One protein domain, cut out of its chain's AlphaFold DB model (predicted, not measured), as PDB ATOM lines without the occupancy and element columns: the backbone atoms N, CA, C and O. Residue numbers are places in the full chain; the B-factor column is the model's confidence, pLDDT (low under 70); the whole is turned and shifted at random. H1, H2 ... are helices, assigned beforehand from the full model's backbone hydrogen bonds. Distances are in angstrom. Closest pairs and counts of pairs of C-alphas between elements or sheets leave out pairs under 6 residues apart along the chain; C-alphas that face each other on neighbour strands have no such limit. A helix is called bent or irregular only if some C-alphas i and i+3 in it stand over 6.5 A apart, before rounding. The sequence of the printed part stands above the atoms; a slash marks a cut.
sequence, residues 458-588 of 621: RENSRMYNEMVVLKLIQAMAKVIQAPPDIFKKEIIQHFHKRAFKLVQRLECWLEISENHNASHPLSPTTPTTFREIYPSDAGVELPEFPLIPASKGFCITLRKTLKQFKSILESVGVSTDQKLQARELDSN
ATOM      1  N   ARG A 458     -26.384 -46.341 -11.109       87.62
ATOM      2  CA  ARG A 458     -25.289 -46.925 -10.312       87.62
ATOM      3  C   ARG A 458     -24.402 -45.855  -9.675       87.62
ATOM      4  O   ARG A 458     -24.148 -45.931  -8.478       87.62
ATOM      5  N   GLU A 459     -23.954 -44.860 -10.443       86.44
ATOM      6  CA  GLU A 459     -23.074 -43.809  -9.912       86.44
ATOM      7  C   GLU A 459     -23.800 -42.905  -8.904       86.44
ATOM      8  O   GLU A 459     -23.251 -42.573  -7.856       86.44
ATOM      9  N   ASN A 460     -25.069 -42.572  -9.155       91.88
ATOM     10  CA  ASN A 460     -25.880 -41.808  -8.209       91.88
ATOM     11  C   ASN A 460     -26.124 -42.585  -6.902       91.88
ATOM     12  O   ASN A 460     -25.969 -42.015  -5.823       91.88
ATOM     13  N   SER A 461     -26.439 -43.885  -6.984       92.44
ATOM     14  CA  SER A 461     -26.592 -44.779  -5.823       92.44
ATOM     15  C   SER A 461     -25.301 -44.869  -5.001       92.44
ATOM     16  O   SER A 461     -25.307 -44.668  -3.786       92.44
ATOM     17  N   ARG A 462     -24.161 -45.042  -5.678       89.56
ATOM     18  CA  ARG A 462     -22.814 -45.028  -5.090       89.56
ATOM     19  C   ARG A 462     -22.511 -43.716  -4.350       89.56
ATOM     20  O   ARG A 462     -22.121 -43.754  -3.184       89.56
ATOM     21  N   MET A 463     -22.723 -42.558  -4.984       90.12
ATOM     22  CA  MET A 463     -22.529 -41.244  -4.346       90.12
ATOM     23  C   MET A 463     -23.484 -41.017  -3.163       90.12
ATOM     24  O   MET A 463     -23.104 -40.401  -2.166       90.12
ATOM     25  N   TYR A 464     -24.715 -41.530  -3.242       93.56
ATOM     26  CA  TYR A 464     -25.657 -41.484  -2.128       93.56
ATOM     27  C   TYR A 464     -25.146 -42.316  -0.944       93.56
ATOM     28  O   TYR A 464     -25.139 -41.831   0.184       93.56
ATOM     29  N   ASN A 465     -24.631 -43.522  -1.193       93.44
ATOM     30  CA  ASN A 465     -24.053 -44.384  -0.161       93.44
ATOM     31  C   ASN A 465     -22.812 -43.766   0.506       93.44
ATOM     32  O   ASN A 465     -22.695 -43.825   1.731       93.44
ATOM     33  N   GLU A 466     -21.935 -43.093  -0.250       93.00
ATOM     34  CA  GLU A 466     -20.844 -42.277   0.317       93.00
ATOM     35  C   GLU A 466     -21.376 -41.222   1.306       93.00
ATOM     36  O   GLU A 466     -20.868 -41.075   2.420       93.00
ATOM     37  N   MET A 467     -22.429 -40.501   0.923       93.38
ATOM     38  CA  MET A 467     -23.062 -39.482   1.762       93.38
ATOM     39  C   MET A 467     -23.710 -40.086   3.021       93.38
ATOM     40  O   MET A 467     -23.527 -39.547   4.118       93.38
ATOM     41  N   VAL A 468     -24.403 -41.224   2.894       94.56
ATOM     42  CA  VAL A 468     -25.044 -41.917   4.022       94.56
ATOM     43  C   VAL A 468     -24.018 -42.379   5.053       94.56
ATOM     44  O   VAL A 468     -24.200 -42.096   6.234       94.56
ATOM     45  N   VAL A 469     -22.910 -43.000   4.630       94.19
ATOM     46  CA  VAL A 469     -21.843 -43.446   5.545       94.19
ATOM     47  C   VAL A 469     -21.284 -42.272   6.360       94.19
ATOM     48  O   VAL A 469     -21.142 -42.374   7.580       94.19
ATOM     49  N   LEU A 470     -21.024 -41.120   5.728       94.62
ATOM     50  CA  LEU A 470     -20.541 -39.926   6.436       94.62
ATOM     51  C   LEU A 470     -21.551 -39.416   7.473       94.62
ATOM     52  O   LEU A 470     -21.170 -39.120   8.610       94.62
ATOM     53  N   LYS A 471     -22.832 -39.327   7.096       94.69
ATOM     54  CA  LYS A 471     -23.911 -38.881   7.988       94.69
ATOM     55  C   LYS A 471     -24.167 -39.861   9.130       94.69
ATOM     56  O   LYS A 471     -24.432 -39.417  10.247       94.69
ATOM     57  N   LEU A 472     -24.038 -41.164   8.882       95.44
ATOM     58  CA  LEU A 472     -24.193 -42.207   9.890       95.44
ATOM     59  C   LEU A 472     -23.138 -42.066  10.990       95.44
ATOM     60  O   LEU A 472     -23.493 -41.993  12.162       95.44
ATOM     61  N   ILE A 473     -21.858 -41.930  10.629       95.62
ATOM     62  CA  ILE A 473     -20.770 -41.754  11.609       95.62
ATOM     63  C   ILE A 473     -20.988 -40.477  12.438       95.62
ATOM     64  O   ILE A 473     -20.782 -40.477  13.651       95.62
ATOM     65  N   GLN A 474     -21.450 -39.391  11.809       95.19
ATOM     66  CA  GLN A 474     -21.777 -38.139  12.505       95.19
ATOM     67  C   GLN A 474     -22.971 -38.282  13.461       95.19
ATOM     68  O   GLN A 474     -22.938 -37.722  14.556       95.19
ATOM     69  N   ALA A 475     -24.012 -39.025  13.075       95.81
ATOM     70  CA  ALA A 475     -25.144 -39.331  13.944       95.81
ATOM     71  C   ALA A 475     -24.703 -40.204  15.130       95.81
ATOM     72  O   ALA A 475     -24.960 -39.851  16.279       95.81
ATOM     73  N   MET A 476     -23.954 -41.278  14.864       96.62
ATOM     74  CA  MET A 476     -23.426 -42.191  15.883       96.62
ATOM     75  C   MET A 476     -22.512 -41.477  16.885       96.62
ATOM     76  O   MET A 476     -22.615 -41.725  18.084       96.62
ATOM     77  N   ALA A 477     -21.698 -40.522  16.426       96.50
ATOM     78  CA  ALA A 477     -20.890 -39.664  17.289       96.50
ATOM     79  C   ALA A 477     -21.734 -38.854  18.294       96.50
ATOM     80  O   ALA A 477     -21.345 -38.734  19.454       96.50
ATOM     81  N   LYS A 478     -22.896 -38.322  17.882       96.38
ATOM     82  CA  LYS A 478     -23.813 -37.613  18.796       96.38
ATOM     83  C   LYS A 478     -24.520 -38.576  19.749       96.38
ATOM     84  O   LYS A 478     -24.605 -38.282  20.937       96.38
ATOM     85  N   VAL A 479     -24.986 -39.722  19.239       97.12
ATOM     86  CA  VAL A 479     -25.688 -40.751  20.026       97.12
ATOM     87  C   VAL A 479     -24.817 -41.247  21.180       97.12
ATOM     88  O   VAL A 479     -25.295 -41.304  22.305       97.12
ATOM     89  N   ILE A 480     -23.535 -41.549  20.950       96.88
ATOM     90  CA  ILE A 480     -22.654 -42.012  22.035       96.88
ATOM     91  C   ILE A 480     -22.181 -40.880  22.964       96.88
ATOM     92  O   ILE A 480     -21.912 -41.122  24.138       96.88
ATOM     93  N   GLN A 481     -22.115 -39.636  22.478       95.94
ATOM     94  CA  GLN A 481     -21.765 -38.472  23.300       95.94
ATOM     95  C   GLN A 481     -22.892 -38.069  24.269       95.94
ATOM     96  O   GLN A 481     -22.610 -37.584  25.365       95.94
ATOM     97  N   ALA A 482     -24.155 -38.262  23.880       95.69
ATOM     98  CA  ALA A 482     -25.332 -37.966  24.694       95.69
ATOM     99  C   ALA A 482     -26.422 -39.048  24.506       95.69
ATOM    100  O   ALA A 482     -27.445 -38.785  23.869       95.69
ATOM    101  N   PRO A 483     -26.215 -40.272  25.033       96.44
ATOM    102  CA  PRO A 483     -27.133 -41.389  24.823       96.44
ATOM    103  C   PRO A 483     -28.466 -41.164  25.559       96.44
ATOM    104  O   PRO A 483     -28.439 -40.899  26.766       96.44
ATOM    105  N   PRO A 484     -29.626 -41.308  24.882       95.31
ATOM    106  CA  PRO A 484     -30.939 -41.253  25.522       95.31
ATOM    107  C   PRO A 484     -31.065 -42.269  26.653       95.31
ATOM    108  O   PRO A 484     -30.803 -43.455  26.448       95.31
ATOM    109  N   ASP A 485     -31.519 -41.827  27.829       94.69
ATOM    110  CA  ASP A 485     -31.556 -42.677  29.028       94.69
ATOM    111  C   ASP A 485     -32.382 -43.967  28.831       94.69
ATOM    112  O   ASP A 485     -31.989 -45.012  29.344       94.69
ATOM    113  N   ILE A 486     -33.438 -43.932  28.004       96.12
ATOM    114  CA  ILE A 486     -34.300 -45.087  27.665       96.12
ATOM    115  C   ILE A 486     -33.594 -46.260  26.952       96.12
ATOM    116  O   ILE A 486     -34.102 -47.378  26.999       96.12
ATOM    117  N   PHE A 487     -32.456 -46.011  26.294       97.25
ATOM    118  CA  PHE A 487     -31.674 -47.011  25.545       97.25
ATOM    119  C   PHE A 487     -30.181 -46.977  25.912       97.25
ATOM    120  O   PHE A 487     -29.322 -47.489  25.196       97.25
ATOM    121  N   LYS A 488     -29.828 -46.311  27.014       96.56
ATOM    122  CA  LYS A 488     -28.440 -45.963  27.346       96.56
ATOM    123  C   LYS A 488     -27.553 -47.175  27.597       96.56
ATOM    124  O   LYS A 488     -26.389 -47.166  27.206       96.56
ATOM    125  N   LYS A 489     -28.106 -48.218  28.221       95.81
ATOM    126  CA  LYS A 489     -27.430 -49.503  28.447       95.81
ATOM    127  C   LYS A 489     -27.094 -50.158  27.106       95.81
ATOM    128  O   LYS A 489     -25.942 -50.518  26.873       95.81
ATOM    129  N   GLU A 490     -28.086 -50.263  26.232       96.81
ATOM    130  CA  GLU A 490     -28.013 -50.906  24.923       96.81
ATOM    131  C   GLU A 490     -27.047 -50.157  23.997       96.81
ATOM    132  O   GLU A 490     -26.173 -50.775  23.397       96.81
ATOM    133  N   ILE A 491     -27.127 -48.822  23.955       97.62
ATOM    134  CA  ILE A 491     -26.214 -47.957  23.195       97.62
ATOM    135  C   ILE A 491     -24.764 -48.163  23.650       97.62
ATOM    136  O   ILE A 491     -23.888 -48.412  22.824       97.62
ATOM    137  N   ILE A 492     -24.484 -48.093  24.956       96.62
ATOM    138  CA  ILE A 492     -23.117 -48.271  25.474       96.62
ATOM    139  C   ILE A 492     -22.593 -49.674  25.123       96.62
ATOM    140  O   ILE A 492     -21.482 -49.807  24.604       96.62
ATOM    141  N   GLN A 493     -23.402 -50.719  25.328       95.00
ATOM    142  CA  GLN A 493     -23.046 -52.097  24.972       95.00
ATOM    143  C   GLN A 493     -22.789 -52.272  23.466       95.00
ATOM    144  O   GLN A 493     -21.813 -52.925  23.088       95.00
ATOM    145  N   HIS A 494     -23.607 -51.649  22.610       95.88
ATOM    146  CA  HIS A 494     -23.425 -51.619  21.157       95.88
ATOM    147  C   HIS A 494     -22.065 -51.039  20.780       95.88
ATOM    148  O   HIS A 494     -21.285 -51.701  20.096       95.88
ATOM    149  N   PHE A 495     -21.720 -49.849  21.280       96.56
ATOM    150  CA  PHE A 495     -20.442 -49.221  20.943       96.56
ATOM    151  C   PHE A 495     -19.235 -50.007  21.482       96.56
ATOM    152  O   PHE A 495     -18.279 -50.188  20.729       96.56
ATOM    153  N   HIS A 496     -19.279 -50.585  22.690       94.75
ATOM    154  CA  HIS A 496     -18.202 -51.489  23.139       94.75
ATOM    155  C   HIS A 496     -18.041 -52.718  22.220       94.75
ATOM    156  O   HIS A 496     -16.914 -53.111  21.921       94.75
ATOM    157  N   LYS A 497     -19.141 -53.303  21.725       93.38
ATOM    158  CA  LYS A 497     -19.129 -54.500  20.861       93.38
ATOM    159  C   LYS A 497     -18.759 -54.210  19.398       93.38
ATOM    160  O   LYS A 497     -18.117 -55.041  18.755       93.38
ATOM    161  N   ARG A 498     -19.201 -53.073  18.846       94.00
ATOM    162  CA  ARG A 498     -19.160 -52.771  17.403       94.00
ATOM    163  C   ARG A 498     -18.145 -51.711  16.999       94.00
ATOM    164  O   ARG A 498     -17.628 -51.798  15.889       94.00
ATOM    165  N   ALA A 499     -17.817 -50.741  17.861       94.06
ATOM    166  CA  ALA A 499     -17.055 -49.558  17.442       94.06
ATOM    167  C   ALA A 499     -15.694 -49.902  16.822       94.06
ATOM    168  O   ALA A 499     -15.319 -49.291  15.825       94.06
ATOM    169  N   PHE A 500     -14.988 -50.911  17.351       93.00
ATOM    170  CA  PHE A 500     -13.744 -51.410  16.758       93.00
ATOM    171  C   PHE A 500     -13.939 -51.907  15.318       93.00
ATOM    172  O   PHE A 500     -13.208 -51.484  14.424       93.00
ATOM    173  N   LYS A 501     -14.945 -52.760  15.075       92.31
ATOM    174  CA  LYS A 501     -15.229 -53.322  13.743       92.31
ATOM    175  C   LYS A 501     -15.660 -52.242  12.754       92.31
ATOM    176  O   LYS A 501     -15.113 -52.190  11.657       92.31
ATOM    177  N   LEU A 502     -16.574 -51.357  13.158       92.94
ATOM    178  CA  LEU A 502     -17.023 -50.209  12.365       92.94
ATOM    179  C   LEU A 502     -15.837 -49.321  11.952       92.94
ATOM    180  O   LEU A 502     -15.678 -48.992  10.778       92.94
ATOM    181  N   VAL A 503     -14.969 -48.975  12.905       94.50
ATOM    182  CA  VAL A 503     -13.746 -48.200  12.651       94.50
ATOM    183  C   VAL A 503     -12.813 -48.922  11.679       94.50
ATOM    184  O   VAL A 503     -12.399 -48.322  10.688       94.50
ATOM    185  N   GLN A 504     -12.509 -50.198  11.930       93.00
ATOM    186  CA  GLN A 504     -11.591 -50.990  11.110       93.00
ATOM    187  C   GLN A 504     -12.097 -51.125   9.666       93.00
ATOM    188  O   GLN A 504     -11.328 -50.938   8.725       93.00
ATOM    189  N   ARG A 505     -13.398 -51.395   9.494       91.31
ATOM    190  CA  ARG A 505     -14.098 -51.478   8.204       91.31
ATOM    191  C   ARG A 505     -13.945 -50.179   7.409       91.31
ATOM    192  O   ARG A 505     -13.482 -50.202   6.272       91.31
ATOM    193  N   LEU A 506     -14.230 -49.039   8.035       92.81
ATOM    194  CA  LEU A 506     -14.145 -47.723   7.393       92.81
ATOM    195  C   LEU A 506     -12.703 -47.278   7.087       92.81
ATOM    196  O   LEU A 506     -12.468 -46.653   6.053       92.81
ATOM    197  N   GLU A 507     -11.728 -47.604   7.941       93.38
ATOM    198  CA  GLU A 507     -10.306 -47.342   7.666       93.38
ATOM    199  C   GLU A 507      -9.771 -48.216   6.525       93.38
ATOM    200  O   GLU A 507      -9.041 -47.720   5.669       93.38
ATOM    201  N   CYS A 508     -10.197 -49.477   6.453       91.06
ATOM    202  CA  CYS A 508      -9.855 -50.374   5.355       91.06
ATOM    203  C   CYS A 508     -10.435 -49.880   4.017       91.06
ATOM    204  O   CYS A 508      -9.722 -49.792   3.016       91.06
ATOM    205  N   TRP A 509     -11.705 -49.455   4.001       89.88
ATOM    206  CA  TRP A 509     -12.329 -48.861   2.812       89.88
ATOM    207  C   TRP A 509     -11.613 -47.585   2.352       89.88
ATOM    208  O   TRP A 509     -11.458 -47.370   1.145       89.88
ATOM    209  N   LEU A 510     -11.155 -46.756   3.296       91.19
ATOM    210  CA  LEU A 510     -10.357 -45.564   3.020       91.19
ATOM    211  C   LEU A 510      -9.010 -45.933   2.377       91.19
ATOM    212  O   LEU A 510      -8.684 -45.396   1.321       91.19
ATOM    213  N   GLU A 511      -8.268 -46.881   2.956       90.50
ATOM    214  CA  GLU A 511      -6.959 -47.317   2.455       90.50
ATOM    215  C   GLU A 511      -7.032 -47.891   1.031       90.50
ATOM    216  O   GLU A 511      -6.284 -47.457   0.152       90.50
ATOM    217  N   ILE A 512      -7.970 -48.811   0.761       88.38
ATOM    218  CA  ILE A 512      -8.158 -49.386  -0.585       88.38
ATOM    219  C   ILE A 512      -8.464 -48.279  -1.604       88.38
ATOM    220  O   ILE A 512      -7.877 -48.232  -2.689       88.38
ATOM    221  N   SER A 513      -9.365 -47.364  -1.241       89.38
ATOM    222  CA  SER A 513      -9.804 -46.278  -2.118       89.38
ATOM    223  C   SER A 513      -8.683 -45.280  -2.398       89.38
ATOM    224  O   SER A 513      -8.537 -44.821  -3.529       89.38
ATOM    225  N   GLU A 514      -7.858 -44.946  -1.408       88.31
ATOM    226  CA  GLU A 514      -6.725 -44.035  -1.577       88.31
ATOM    227  C   GLU A 514      -5.583 -44.663  -2.383       88.31
ATOM    228  O   GLU A 514      -5.058 -44.010  -3.285       88.31
ATOM    229  N   ASN A 515      -5.272 -45.942  -2.157       87.25
ATOM    230  CA  ASN A 515      -4.292 -46.687  -2.953       87.25
ATOM    231  C   ASN A 515      -4.716 -46.784  -4.433       87.25
ATOM    232  O   ASN A 515      -3.896 -46.583  -5.337       87.25
ATOM    233  N   HIS A 516      -6.010 -47.001  -4.705       84.50
ATOM    234  CA  HIS A 516      -6.555 -46.911  -6.062       84.50
ATOM    235  C   HIS A 516      -6.461 -45.481  -6.626       84.50
ATOM    236  O   HIS A 516      -5.924 -45.274  -7.711       84.50
ATOM    237  N   ASN A 517      -6.914 -44.470  -5.878       83.06
ATOM    238  CA  ASN A 517      -6.911 -43.068  -6.313       83.06
ATOM    239  C   ASN A 517      -5.500 -42.494  -6.565       83.06
ATOM    240  O   ASN A 517      -5.366 -41.549  -7.348       83.06
ATOM    241  N   ALA A 518      -4.467 -43.039  -5.914       84.69
ATOM    242  CA  ALA A 518      -3.063 -42.680  -6.116       84.69
ATOM    243  C   ALA A 518      -2.441 -43.362  -7.348       84.69
ATOM    244  O   ALA A 518      -1.695 -42.725  -8.089       84.69
ATOM    245  N   SER A 519      -2.763 -44.638  -7.584       83.19
ATOM    246  CA  SER A 519      -2.281 -45.403  -8.747       83.19
ATOM    247  C   SER A 519      -3.011 -45.043 -10.047       83.19
ATOM    248  O   SER A 519      -2.408 -45.065 -11.118       83.19
ATOM    249  N   HIS A 520      -4.282 -44.647  -9.953       77.69
ATOM    250  CA  HIS A 520      -5.159 -44.351 -11.085       77.69
ATOM    251  C   HIS A 520      -5.731 -42.923 -10.997       77.69
ATOM    252  O   HIS A 520      -6.946 -42.735 -10.915       77.69
ATOM    253  N   PRO A 521      -4.888 -41.868 -11.029       69.44
ATOM    254  CA  PRO A 521      -5.313 -40.500 -10.722       69.44
ATOM    255  C   PRO A 521      -6.358 -39.920 -11.687       69.44
ATOM    256  O   PRO A 521      -7.037 -38.964 -11.300       69.44
ATOM    257  N   LEU A 522      -6.483 -40.489 -12.895       65.50
ATOM    258  CA  LEU A 522      -7.360 -40.047 -13.987       65.50
ATOM    259  C   LEU A 522      -8.432 -41.077 -14.404       65.50
ATOM    260  O   LEU A 522      -9.265 -40.744 -15.239       65.50
ATOM    261  N   SER A 523      -8.421 -42.308 -13.871       57.38
ATOM    262  CA  SER A 523      -9.359 -43.359 -14.304       57.38
ATOM    263  C   SER A 523     -10.602 -43.401 -13.408       57.38
ATOM    264  O   SER A 523     -10.465 -43.687 -12.215       57.38
ATOM    265  N   PRO A 524     -11.817 -43.177 -13.942       57.66
ATOM    266  CA  PRO A 524     -13.059 -43.417 -13.217       57.66
ATOM    267  C   PRO A 524     -13.381 -44.921 -13.217       57.66
ATOM    268  O   PRO A 524     -14.271 -45.389 -13.926       57.66
ATOM    269  N   THR A 525     -12.640 -45.702 -12.430       62.97
ATOM    270  CA  THR A 525     -12.950 -47.125 -12.236       62.97
ATOM    271  C   THR A 525     -14.227 -47.244 -11.405       62.97
ATOM    272  O   THR A 525     -14.251 -46.850 -10.239       62.97
ATOM    273  N   THR A 526     -15.296 -47.783 -11.995       70.19
ATOM    274  CA  THR A 526     -16.551 -48.035 -11.265       70.19
ATOM    275  C   THR A 526     -16.331 -49.100 -10.181       70.19
ATOM    276  O   THR A 526     -15.467 -49.960 -10.369       70.19
ATOM    277  N   PRO A 527     -17.114 -49.137  -9.085       70.44
ATOM    278  CA  PRO A 527     -16.990 -50.200  -8.088       70.44
ATOM    279  C   PRO A 527     -17.142 -51.617  -8.639       70.44
ATOM    280  O   PRO A 527     -16.474 -52.536  -8.172       70.44
ATOM    281  N   THR A 528     -17.980 -51.795  -9.663       71.38
ATOM    282  CA  THR A 528     -18.151 -53.076 -10.357       71.38
ATOM    283  C   THR A 528     -16.861 -53.477 -11.074       71.38
ATOM    284  O   THR A 528     -16.298 -54.526 -10.779       71.38
ATOM    285  N   THR A 529     -16.326 -52.589 -11.917       70.94
ATOM    286  CA  THR A 529     -15.059 -52.798 -12.640       70.94
ATOM    287  C   THR A 529     -13.877 -52.982 -11.685       70.94
ATOM    288  O   THR A 529     -12.969 -53.759 -11.952       70.94
ATOM    289  N   PHE A 530     -13.879 -52.291 -10.545       76.69
ATOM    290  CA  PHE A 530     -12.848 -52.465  -9.531       76.69
ATOM    291  C   PHE A 530     -12.946 -53.828  -8.853       76.69
ATOM    292  O   PHE A 530     -11.925 -54.489  -8.733       76.69
ATOM    293  N   ARG A 531     -14.144 -54.289  -8.465       76.69
ATOM    294  CA  ARG A 531     -14.341 -55.632  -7.889       76.69
ATOM    295  C   ARG A 531     -13.907 -56.744  -8.853       76.69
ATOM    296  O   ARG A 531     -13.389 -57.751  -8.393       76.69
ATOM    297  N   GLU A 532     -14.084 -56.558 -10.160       71.88
ATOM    298  CA  GLU A 532     -13.624 -57.498 -11.199       71.88
ATOM    299  C   GLU A 532     -12.090 -57.557 -11.340       71.88
ATOM    300  O   GLU A 532     -11.547 -58.595 -11.707       71.88
ATOM    301  N   ILE A 533     -11.391 -56.450 -11.060       73.56
ATOM    302  CA  ILE A 533      -9.928 -56.319 -11.208       73.56
ATOM    303  C   ILE A 533      -9.194 -56.530  -9.870       73.56
ATOM    304  O   ILE A 533      -8.008 -56.867  -9.853       73.56
ATOM    305  N   TYR A 534      -9.871 -56.329  -8.737       72.44
ATOM    306  CA  TYR A 534      -9.290 -56.460  -7.407       72.44
ATOM    307  C   TYR A 534      -8.972 -57.934  -7.109       72.44
ATOM    308  O   TYR A 534      -9.861 -58.781  -7.206       72.44
ATOM    309  N   PRO A 535      -7.724 -58.277  -6.741       66.75
ATOM    310  CA  PRO A 535      -7.347 -59.666  -6.521       66.75
ATOM    311  C   PRO A 535      -8.074 -60.236  -5.298       66.75
ATOM    312  O   PRO A 535      -7.820 -59.819  -4.170       66.75
ATOM    313  N   SER A 536      -8.927 -61.242  -5.512       63.25
ATOM    314  CA  SER A 536      -9.700 -61.917  -4.455       63.25
ATOM    315  C   SER A 536      -8.838 -62.524  -3.337       63.25
ATOM    316  O   SER A 536      -9.326 -62.758  -2.237       63.25
ATOM    317  N   ASP A 537      -7.552 -62.753  -3.612       57.44
ATOM    318  CA  ASP A 537      -6.554 -63.304  -2.686       57.44
ATOM    319  C   ASP A 537      -5.961 -62.243  -1.726       57.44
ATOM    320  O   ASP A 537      -5.093 -62.539  -0.910       57.44
ATOM    321  N   ALA A 538      -6.420 -60.984  -1.797       61.09
ATOM    322  CA  ALA A 538      -5.950 -59.887  -0.941       61.09
ATOM    323  C   ALA A 538      -6.383 -59.990   0.537       61.09
ATOM    324  O   ALA A 538      -5.950 -59.179   1.354       61.09
ATOM    325  N   GLY A 539      -7.243 -60.953   0.894       58.66
ATOM    326  CA  GLY A 539      -7.675 -61.197   2.278       58.66
ATOM    327  C   GLY A 539      -8.566 -60.108   2.890       58.66
ATOM    328  O   GLY A 539      -8.740 -60.076   4.106       58.66
ATOM    329  N   VAL A 540      -9.116 -59.215   2.062       63.28
ATOM    330  CA  VAL A 540      -9.972 -58.096   2.471       63.28
ATOM    331  C   VAL A 540     -11.332 -58.223   1.794       63.28
ATOM    332  O   VAL A 540     -11.429 -58.168   0.568       63.28
ATOM    333  N   GLU A 541     -12.389 -58.359   2.593       66.00
ATOM    334  CA  GLU A 541     -13.762 -58.358   2.092       66.00
ATOM    335  C   GLU A 541     -14.154 -56.950   1.625       66.00
ATOM    336  O   GLU A 541     -14.182 -55.984   2.393       66.00
ATOM    337  N   LEU A 542     -14.451 -56.828   0.331       73.06
ATOM    338  CA  LEU A 542     -15.051 -55.622  -0.228       73.06
ATOM    339  C   LEU A 542     -16.506 -55.504   0.262       73.06
ATOM    340  O   LEU A 542     -17.181 -56.528   0.378       73.06
ATOM    341  N   PRO A 543     -17.029 -54.282   0.484       70.31
ATOM    342  CA  PRO A 543     -18.438 -54.092   0.815       70.31
ATOM    343  C   PRO A 543     -19.321 -54.745  -0.248       70.31
ATOM    344  O   PRO A 543     -19.016 -54.640  -1.437       70.31
ATOM    345  N   GLU A 544     -20.418 -55.383   0.162       68.94
ATOM    346  CA  GLU A 544     -21.358 -56.074  -0.738       68.94
ATOM    347  C   GLU A 544     -21.959 -55.123  -1.795       68.94
ATOM    348  O   GLU A 544     -22.144 -55.478  -2.965       68.94
ATOM    349  N   PHE A 545     -22.145 -53.865  -1.403       70.12
ATOM    350  CA  PHE A 545     -22.701 -52.764  -2.180       70.12
ATOM    351  C   PHE A 545     -21.625 -51.975  -2.965       70.12
ATOM    352  O   PHE A 545     -20.452 -51.952  -2.578       70.12
ATOM    353  N   PRO A 546     -21.988 -51.296  -4.072       69.31
ATOM    354  CA  PRO A 546     -21.035 -50.561  -4.903       69.31
ATOM    355  C   PRO A 546     -20.572 -49.259  -4.226       69.31
ATOM    356  O   PRO A 546     -21.154 -48.199  -4.442       69.31
ATOM    357  N   LEU A 547     -19.500 -49.337  -3.430       79.50
ATOM    358  CA  LEU A 547     -18.861 -48.184  -2.774       79.50
ATOM    359  C   LEU A 547     -17.394 -47.985  -3.194       79.50
ATOM    360  O   LEU A 547     -17.002 -46.882  -3.568       79.50
ATOM    361  N   ILE A 548     -16.583 -49.048  -3.137       82.56
ATOM    362  CA  ILE A 548     -15.130 -48.999  -3.379       82.56
ATOM    363  C   ILE A 548     -14.831 -49.185  -4.873       82.56
ATOM    364  O   ILE A 548     -15.354 -50.138  -5.443       82.56
ATOM    365  N   PRO A 549     -13.983 -48.349  -5.504       82.38
ATOM    366  CA  PRO A 549     -13.136 -47.335  -4.892       82.38
ATOM    367  C   PRO A 549     -13.959 -46.089  -4.595       82.38
ATOM    368  O   PRO A 549     -14.720 -45.620  -5.440       82.38
ATOM    369  N   ALA A 550     -13.819 -45.557  -3.387       86.44
ATOM    370  CA  ALA A 550     -14.550 -44.380  -2.955       86.44
ATOM    371  C   ALA A 550     -13.933 -43.088  -3.527       86.44
ATOM    372  O   ALA A 550     -12.745 -43.021  -3.862       86.44
ATOM    373  N   SER A 551     -14.748 -42.042  -3.650       88.50
ATOM    374  CA  SER A 551     -14.364 -40.792  -4.297       88.50
ATOM    375  C   SER A 551     -13.307 -40.052  -3.477       88.50
ATOM    376  O   SER A 551     -13.265 -40.136  -2.247       88.50
ATOM    377  N   LYS A 552     -12.448 -39.270  -4.143       87.75
ATOM    378  CA  LYS A 552     -11.406 -38.478  -3.458       87.75
ATOM    379  C   LYS A 552     -12.013 -37.520  -2.416       87.75
ATOM    380  O   LYS A 552     -11.454 -37.360  -1.335       87.75
ATOM    381  N   GLY A 553     -13.175 -36.929  -2.715       89.62
ATOM    382  CA  GLY A 553     -13.909 -36.049  -1.796       89.62
ATOM    383  C   GLY A 553     -14.461 -36.785  -0.570       89.62
ATOM    384  O   GLY A 553     -14.300 -36.303   0.557       89.62
ATOM    385  N   PHE A 554     -15.032 -37.978  -0.766       91.62
ATOM    386  CA  PHE A 554     -15.438 -38.848   0.336       91.62
ATOM    387  C   PHE A 554     -14.240 -39.266   1.190       91.62
ATOM    388  O   PHE A 554     -14.303 -39.093   2.398       91.62
ATOM    389  N   CYS A 555     -13.127 -39.713   0.596       92.88
ATOM    390  CA  CYS A 555     -11.933 -40.144   1.339       92.88
ATOM    391  C   CYS A 555     -11.403 -39.042   2.278       92.88
ATOM    392  O   CYS A 555     -11.192 -39.272   3.471       92.88
ATOM    393  N   ILE A 556     -11.267 -37.810   1.766       92.56
ATOM    394  CA  ILE A 556     -10.839 -36.639   2.553       92.56
ATOM    395  C   ILE A 556     -11.804 -36.371   3.719       92.56
ATOM    396  O   ILE A 556     -11.370 -36.115   4.848       92.56
ATOM    397  N   THR A 557     -13.110 -36.439   3.459       95.12
ATOM    398  CA  THR A 557     -14.146 -36.150   4.461       95.12
ATOM    399  C   THR A 557     -14.228 -37.260   5.509       95.12
ATOM    400  O   THR A 557     -14.181 -36.969   6.704       95.12
ATOM    401  N   LEU A 558     -14.238 -38.525   5.079       95.06
ATOM    402  CA  LEU A 558     -14.259 -39.711   5.930       95.06
ATOM    403  C   LEU A 558     -13.061 -39.718   6.876       95.06
ATOM    404  O   LEU A 558     -13.252 -39.892   8.074       95.06
ATOM    405  N   ARG A 559     -11.844 -39.437   6.389       95.56
ATOM    406  CA  ARG A 559     -10.646 -39.350   7.241       95.56
ATOM    407  C   ARG A 559     -10.818 -38.336   8.379       95.56
ATOM    408  O   ARG A 559     -10.455 -38.616   9.523       95.56
ATOM    409  N   LYS A 560     -11.373 -37.154   8.081       95.81
ATOM    410  CA  LYS A 560     -11.639 -36.112   9.086       95.81
ATOM    411  C   LYS A 560     -12.712 -36.565  10.082       95.81
ATOM    412  O   LYS A 560     -12.511 -36.433  11.289       95.81
ATOM    413  N   THR A 561     -13.821 -37.113   9.585       95.50
ATOM    414  CA  THR A 561     -14.948 -37.584  10.400       95.50
ATOM    415  C   THR A 561     -14.557 -38.766  11.292       95.50
ATOM    416  O   THR A 561     -14.855 -38.732  12.481       95.50
ATOM    417  N   LEU A 562     -13.805 -39.747  10.782       95.69
ATOM    418  CA  LEU A 562     -13.265 -40.869  11.558       95.69
ATOM    419  C   LEU A 562     -12.349 -40.402  12.687       95.69
ATOM    420  O   LEU A 562     -12.497 -40.860  13.816       95.69
ATOM    421  N   LYS A 563     -11.435 -39.456  12.422       96.00
ATOM    422  CA  LYS A 563     -10.560 -38.905  13.468       96.00
ATOM    423  C   LYS A 563     -11.365 -38.251  14.598       96.00
ATOM    424  O   LYS A 563     -11.033 -38.432  15.767       96.00
ATOM    425  N   GLN A 564     -12.416 -37.506  14.257       96.19
ATOM    426  CA  GLN A 564     -13.314 -36.906  15.247       96.19
ATOM    427  C   GLN A 564     -14.116 -37.973  16.008       96.19
ATOM    428  O   GLN A 564     -14.222 -37.893  17.227       96.19
ATOM    429  N   PHE A 565     -14.634 -38.985  15.311       96.62
ATOM    430  CA  PHE A 565     -15.406 -40.074  15.908       96.62
ATOM    431  C   PHE A 565     -14.571 -40.906  16.891       96.62
ATOM    432  O   PHE A 565     -15.008 -41.102  18.021       96.62
ATOM    433  N   LYS A 566     -13.334 -41.285  16.531       96.38
ATOM    434  CA  LYS A 566     -12.377 -41.939  17.445       96.38
ATOM    435  C   LYS A 566     -12.137 -41.123  18.713       96.38
ATOM    436  O   LYS A 566     -12.286 -41.646  19.808       96.38
ATOM    437  N   SER A 567     -11.864 -39.825  18.570       96.44
ATOM    438  CA  SER A 567     -11.662 -38.934  19.720       96.44
ATOM    439  C   SER A 567     -12.897 -38.833  20.626       96.44
ATOM    440  O   SER A 567     -12.744 -38.654  21.833       96.44
ATOM    441  N   ILE A 568     -14.109 -38.951  20.073       96.75
ATOM    442  CA  ILE A 568     -15.350 -38.990  20.858       96.75
ATOM    443  C   ILE A 568     -15.480 -40.332  21.587       96.75
ATOM    444  O   ILE A 568     -15.724 -40.322  22.792       96.75
ATOM    445  N   LEU A 569     -15.245 -41.462  20.909       95.88
ATOM    446  CA  LEU A 569     -15.244 -42.801  21.516       95.88
ATOM    447  C   LEU A 569     -14.242 -42.900  22.680       95.88
ATOM    448  O   LEU A 569     -14.608 -43.323  23.773       95.88
ATOM    449  N   GLU A 570     -13.016 -42.408  22.493       94.69
ATOM    450  CA  GLU A 570     -12.004 -42.316  23.553       94.69
ATOM    451  C   GLU A 570     -12.489 -41.459  24.736       94.69
ATOM    452  O   GLU A 570     -12.324 -41.852  25.891       94.69
ATOM    453  N   SER A 571     -13.139 -40.317  24.469       94.75
ATOM    454  CA  SER A 571     -13.627 -39.407  25.520       94.75
ATOM    455  C   SER A 571     -14.749 -39.986  26.392       94.75
ATOM    456  O   SER A 571     -14.916 -39.543  27.527       94.75
ATOM    457  N   VAL A 572     -15.486 -40.982  25.886       93.56
ATOM    458  CA  VAL A 572     -16.539 -41.699  26.626       93.56
ATOM    459  C   VAL A 572     -16.083 -43.064  27.164       93.56
ATOM    460  O   VAL A 572     -16.885 -43.787  27.748       93.56
ATOM    461  N   GLY A 573     -14.808 -43.429  26.981       92.38
ATOM    462  CA  GLY A 573     -14.238 -44.689  27.473       92.38
ATOM    463  C   GLY A 573     -14.450 -45.912  26.571       92.38
ATOM    464  O   GLY A 573     -14.209 -47.030  27.018       92.38
ATOM    465  N   VAL A 574     -14.857 -45.737  25.310       91.19
ATOM    466  CA  VAL A 574     -14.970 -46.837  24.338       91.19
ATOM    467  C   VAL A 574     -13.648 -46.991  23.586       91.19
ATOM    468  O   VAL A 574     -13.292 -46.166  22.745       91.19
ATOM    469  N   SER A 575     -12.910 -48.069  23.863       85.00
ATOM    470  CA  SER A 575     -11.651 -48.351  23.169       85.00
ATOM    471  C   SER A 575     -11.870 -48.856  21.740       85.00
ATOM    472  O   SER A 575     -12.627 -49.802  21.512       85.00
ATOM    473  N   THR A 576     -11.128 -48.283  20.787       80.06
ATOM    474  CA  THR A 576     -11.001 -48.779  19.405       80.06
ATOM    475  C   THR A 576      -9.736 -49.623  19.191       80.06
ATOM    476  O   THR A 576      -9.286 -49.756  18.057       80.06
ATOM    477  N   ASP A 577      -9.143 -50.181  20.254       74.69
ATOM    478  CA  ASP A 577      -7.982 -51.076  20.171       74.69
ATOM    479  C   ASP A 577      -8.372 -52.529  20.479       74.69
ATOM    480  O   ASP A 577      -8.754 -52.880  21.599       74.69
ATOM    481  N   GLN A 578      -8.151 -53.417  19.506       61.50
ATOM    482  CA  GLN A 578      -8.473 -54.851  19.583       61.50
ATOM    483  C   GLN A 578      -7.891 -55.557  20.827       61.50
ATOM    484  O   GLN A 578      -8.481 -56.495  21.362       61.50
ATOM    485  N   LYS A 579      -6.724 -55.102  21.308       56.31
ATOM    486  CA  LYS A 579      -6.016 -55.669  22.472       56.31
ATOM    487  C   LYS A 579      -6.565 -55.203  23.825       56.31
ATOM    488  O   LYS A 579      -6.260 -55.839  24.835       56.31
ATOM    489  N   LEU A 580      -7.318 -54.103  23.862       53.91
ATOM    490  CA  LEU A 580      -7.938 -53.581  25.082       53.91
ATOM    491  C   LEU A 580      -9.349 -54.146  25.262       53.91
ATOM    492  O   LEU A 580      -9.645 -54.645  26.346       53.91
ATOM    493  N   GLN A 581     -10.151 -54.224  24.193       52.16
ATOM    494  CA  GLN A 581     -11.490 -54.831  24.253       52.16
ATOM    495  C   GLN A 581     -11.465 -56.278  24.781       52.16
ATOM    496  O   GLN A 581     -12.260 -56.643  25.647       52.16
ATOM    497  N   ALA A 582     -10.490 -57.087  24.347       52.28
ATOM    498  CA  ALA A 582     -10.312 -58.458  24.835       52.28
ATOM    499  C   ALA A 582     -10.024 -58.549  26.352       52.28
ATOM    500  O   ALA A 582     -10.313 -59.570  26.966       52.28
ATOM    501  N   ARG A 583      -9.472 -57.493  26.971       47.47
ATOM    502  CA  ARG A 583      -9.203 -57.434  28.421       47.47
ATOM    503  C   ARG A 583     -10.391 -56.912  29.226       47.47
ATOM    504  O   ARG A 583     -10.561 -57.312  30.375       47.47
ATOM    505  N   GLU A 584     -11.206 -56.034  28.646       52.19
ATOM    506  CA  GLU A 584     -12.418 -55.513  29.295       52.19
ATOM    507  C   GLU A 584     -13.495 -56.598  29.432       52.19
ATOM    508  O   GLU A 584     -14.120 -56.708  30.491       52.19
ATOM    509  N   LEU A 585     -13.645 -57.462  28.422       47.03
ATOM    510  CA  LEU A 585     -14.545 -58.624  28.461       47.03
ATOM    511  C   LEU A 585     -14.186 -59.618  29.585       47.03
ATOM    512  O   LEU A 585     -15.070 -60.006  30.346       47.03
ATOM    513  N   ASP A 586     -12.902 -59.945  29.769       43.56
ATOM    514  CA  ASP A 586     -12.430 -60.804  30.875       43.56
ATOM    515  C   ASP A 586     -12.617 -60.157  32.264       43.56
ATOM    516  O   ASP A 586     -12.759 -60.850  33.275       43.56
ATOM    517  N   SER A 587     -12.618 -58.822  32.345       43.19
ATOM    518  CA  SER A 587     -12.685 -58.105  33.628       43.19
ATOM    519  C   SER A 587     -14.078 -58.068  34.270       43.19
ATOM    520  O   SER A 587     -14.180 -57.825  35.474       43.19
ATOM    521  N   ASN A 588     -15.132 -58.347  33.496       37.47
ATOM    522  CA  ASN A 588     -16.531 -58.290  33.935       37.47
ATOM    523  C   ASN A 588     -17.102 -59.643  34.404       37.47
ATOM    524  O   ASN A 588     -18.280 -59.731  34.755       37.47
TER     525      ASN A 588
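Overview. This is residues 458 to 588 of the 621 residues of the protein "Putative ubiquitin-conjugating enzyme E2 O" of Penaeus vannamei (UniProt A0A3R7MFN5). Three long helices, H1, H2 and H4, make an elongated up-and-down bundle, each running against the one before it, with their centres in a triangle. Two short helices sit near opposite ends of it: H3 near the end where H1 begins, H5 near the other end on the side of H2. The printed part has 131 residues with five named helices, in the order H1 H2 H3 H4 H5, and no named strand; its class is all helix. It is only just compact, close to loose, with a radius of gyration of the C-alphas of 16.6 A, and the C-alphas span 49 by 29 by 22 A.

Arrangement. H1, residues 458 to 481, is joined by a tight link of 3 residues to H2, residues 485 to 519, and the two form a helical hairpin. They touch with residues 479 to 480 of H1 and 491 to 495 of H2 alone, closest at the C-alphas of Ile 480 and Ile 491, 7.0 A apart, and run opposite ways at a steep tilt of 41 degrees. H2 has a kink of 53 degrees near residue 496. H2 is irregular: C-alphas 486 and 489 are 8.2 A apart. H3, residues 527 to 533, touches no helix, and it is apart from H1 only just, at 8.3 A. H4, residues 552 to 571, touches H1 and runs the same way at a shallow tilt of 17 degrees; the closest C-alphas, of Ala 477 and Phe 565, are 5.7 A apart. H4 also touches residues 503 to 517 of H2, closest at the C-alphas of Leu 510 and Cys 555, 5.9 A apart, opposite ways at a shallow tilt of 34 degrees, only just short of steep. H5, residues 578 to 587, is close to H2 but not clearly touching, with the C-alphas of Phe 500 and Gln 578 closest at 6.9 A. In H1, H3 and H4 every O i to N i+4 pair is within hydrogen-bond range; in H2 27 of 31 are, in H5 3 of 6.

Along the chain. H1 begins at C-alpha 458, (-25.289, -46.925, -10.312), and is 34.8 A long. H2 is the longest helix, 35 residues and 47.9 A. H4 is 29.1 A long and ends at C-alpha 571, (-13.627, -39.407, 25.520). H3 has 7 residues; H5 has 10 and ends at C-alpha 587, (-12.685, -58.105, 33.628).

Size, cuts and confidence. The two C-alphas farthest apart, of Leu 522 and Asn 588, are 52.1 A apart. The printed part has no cut. The link from H3 to H4, residues 534 to 551, is long. The mean pLDDT of the printed part is 83.8; 25 residues are under 70, namely 521 to 525, 535 to 541, 544, 546 and 578 to 588.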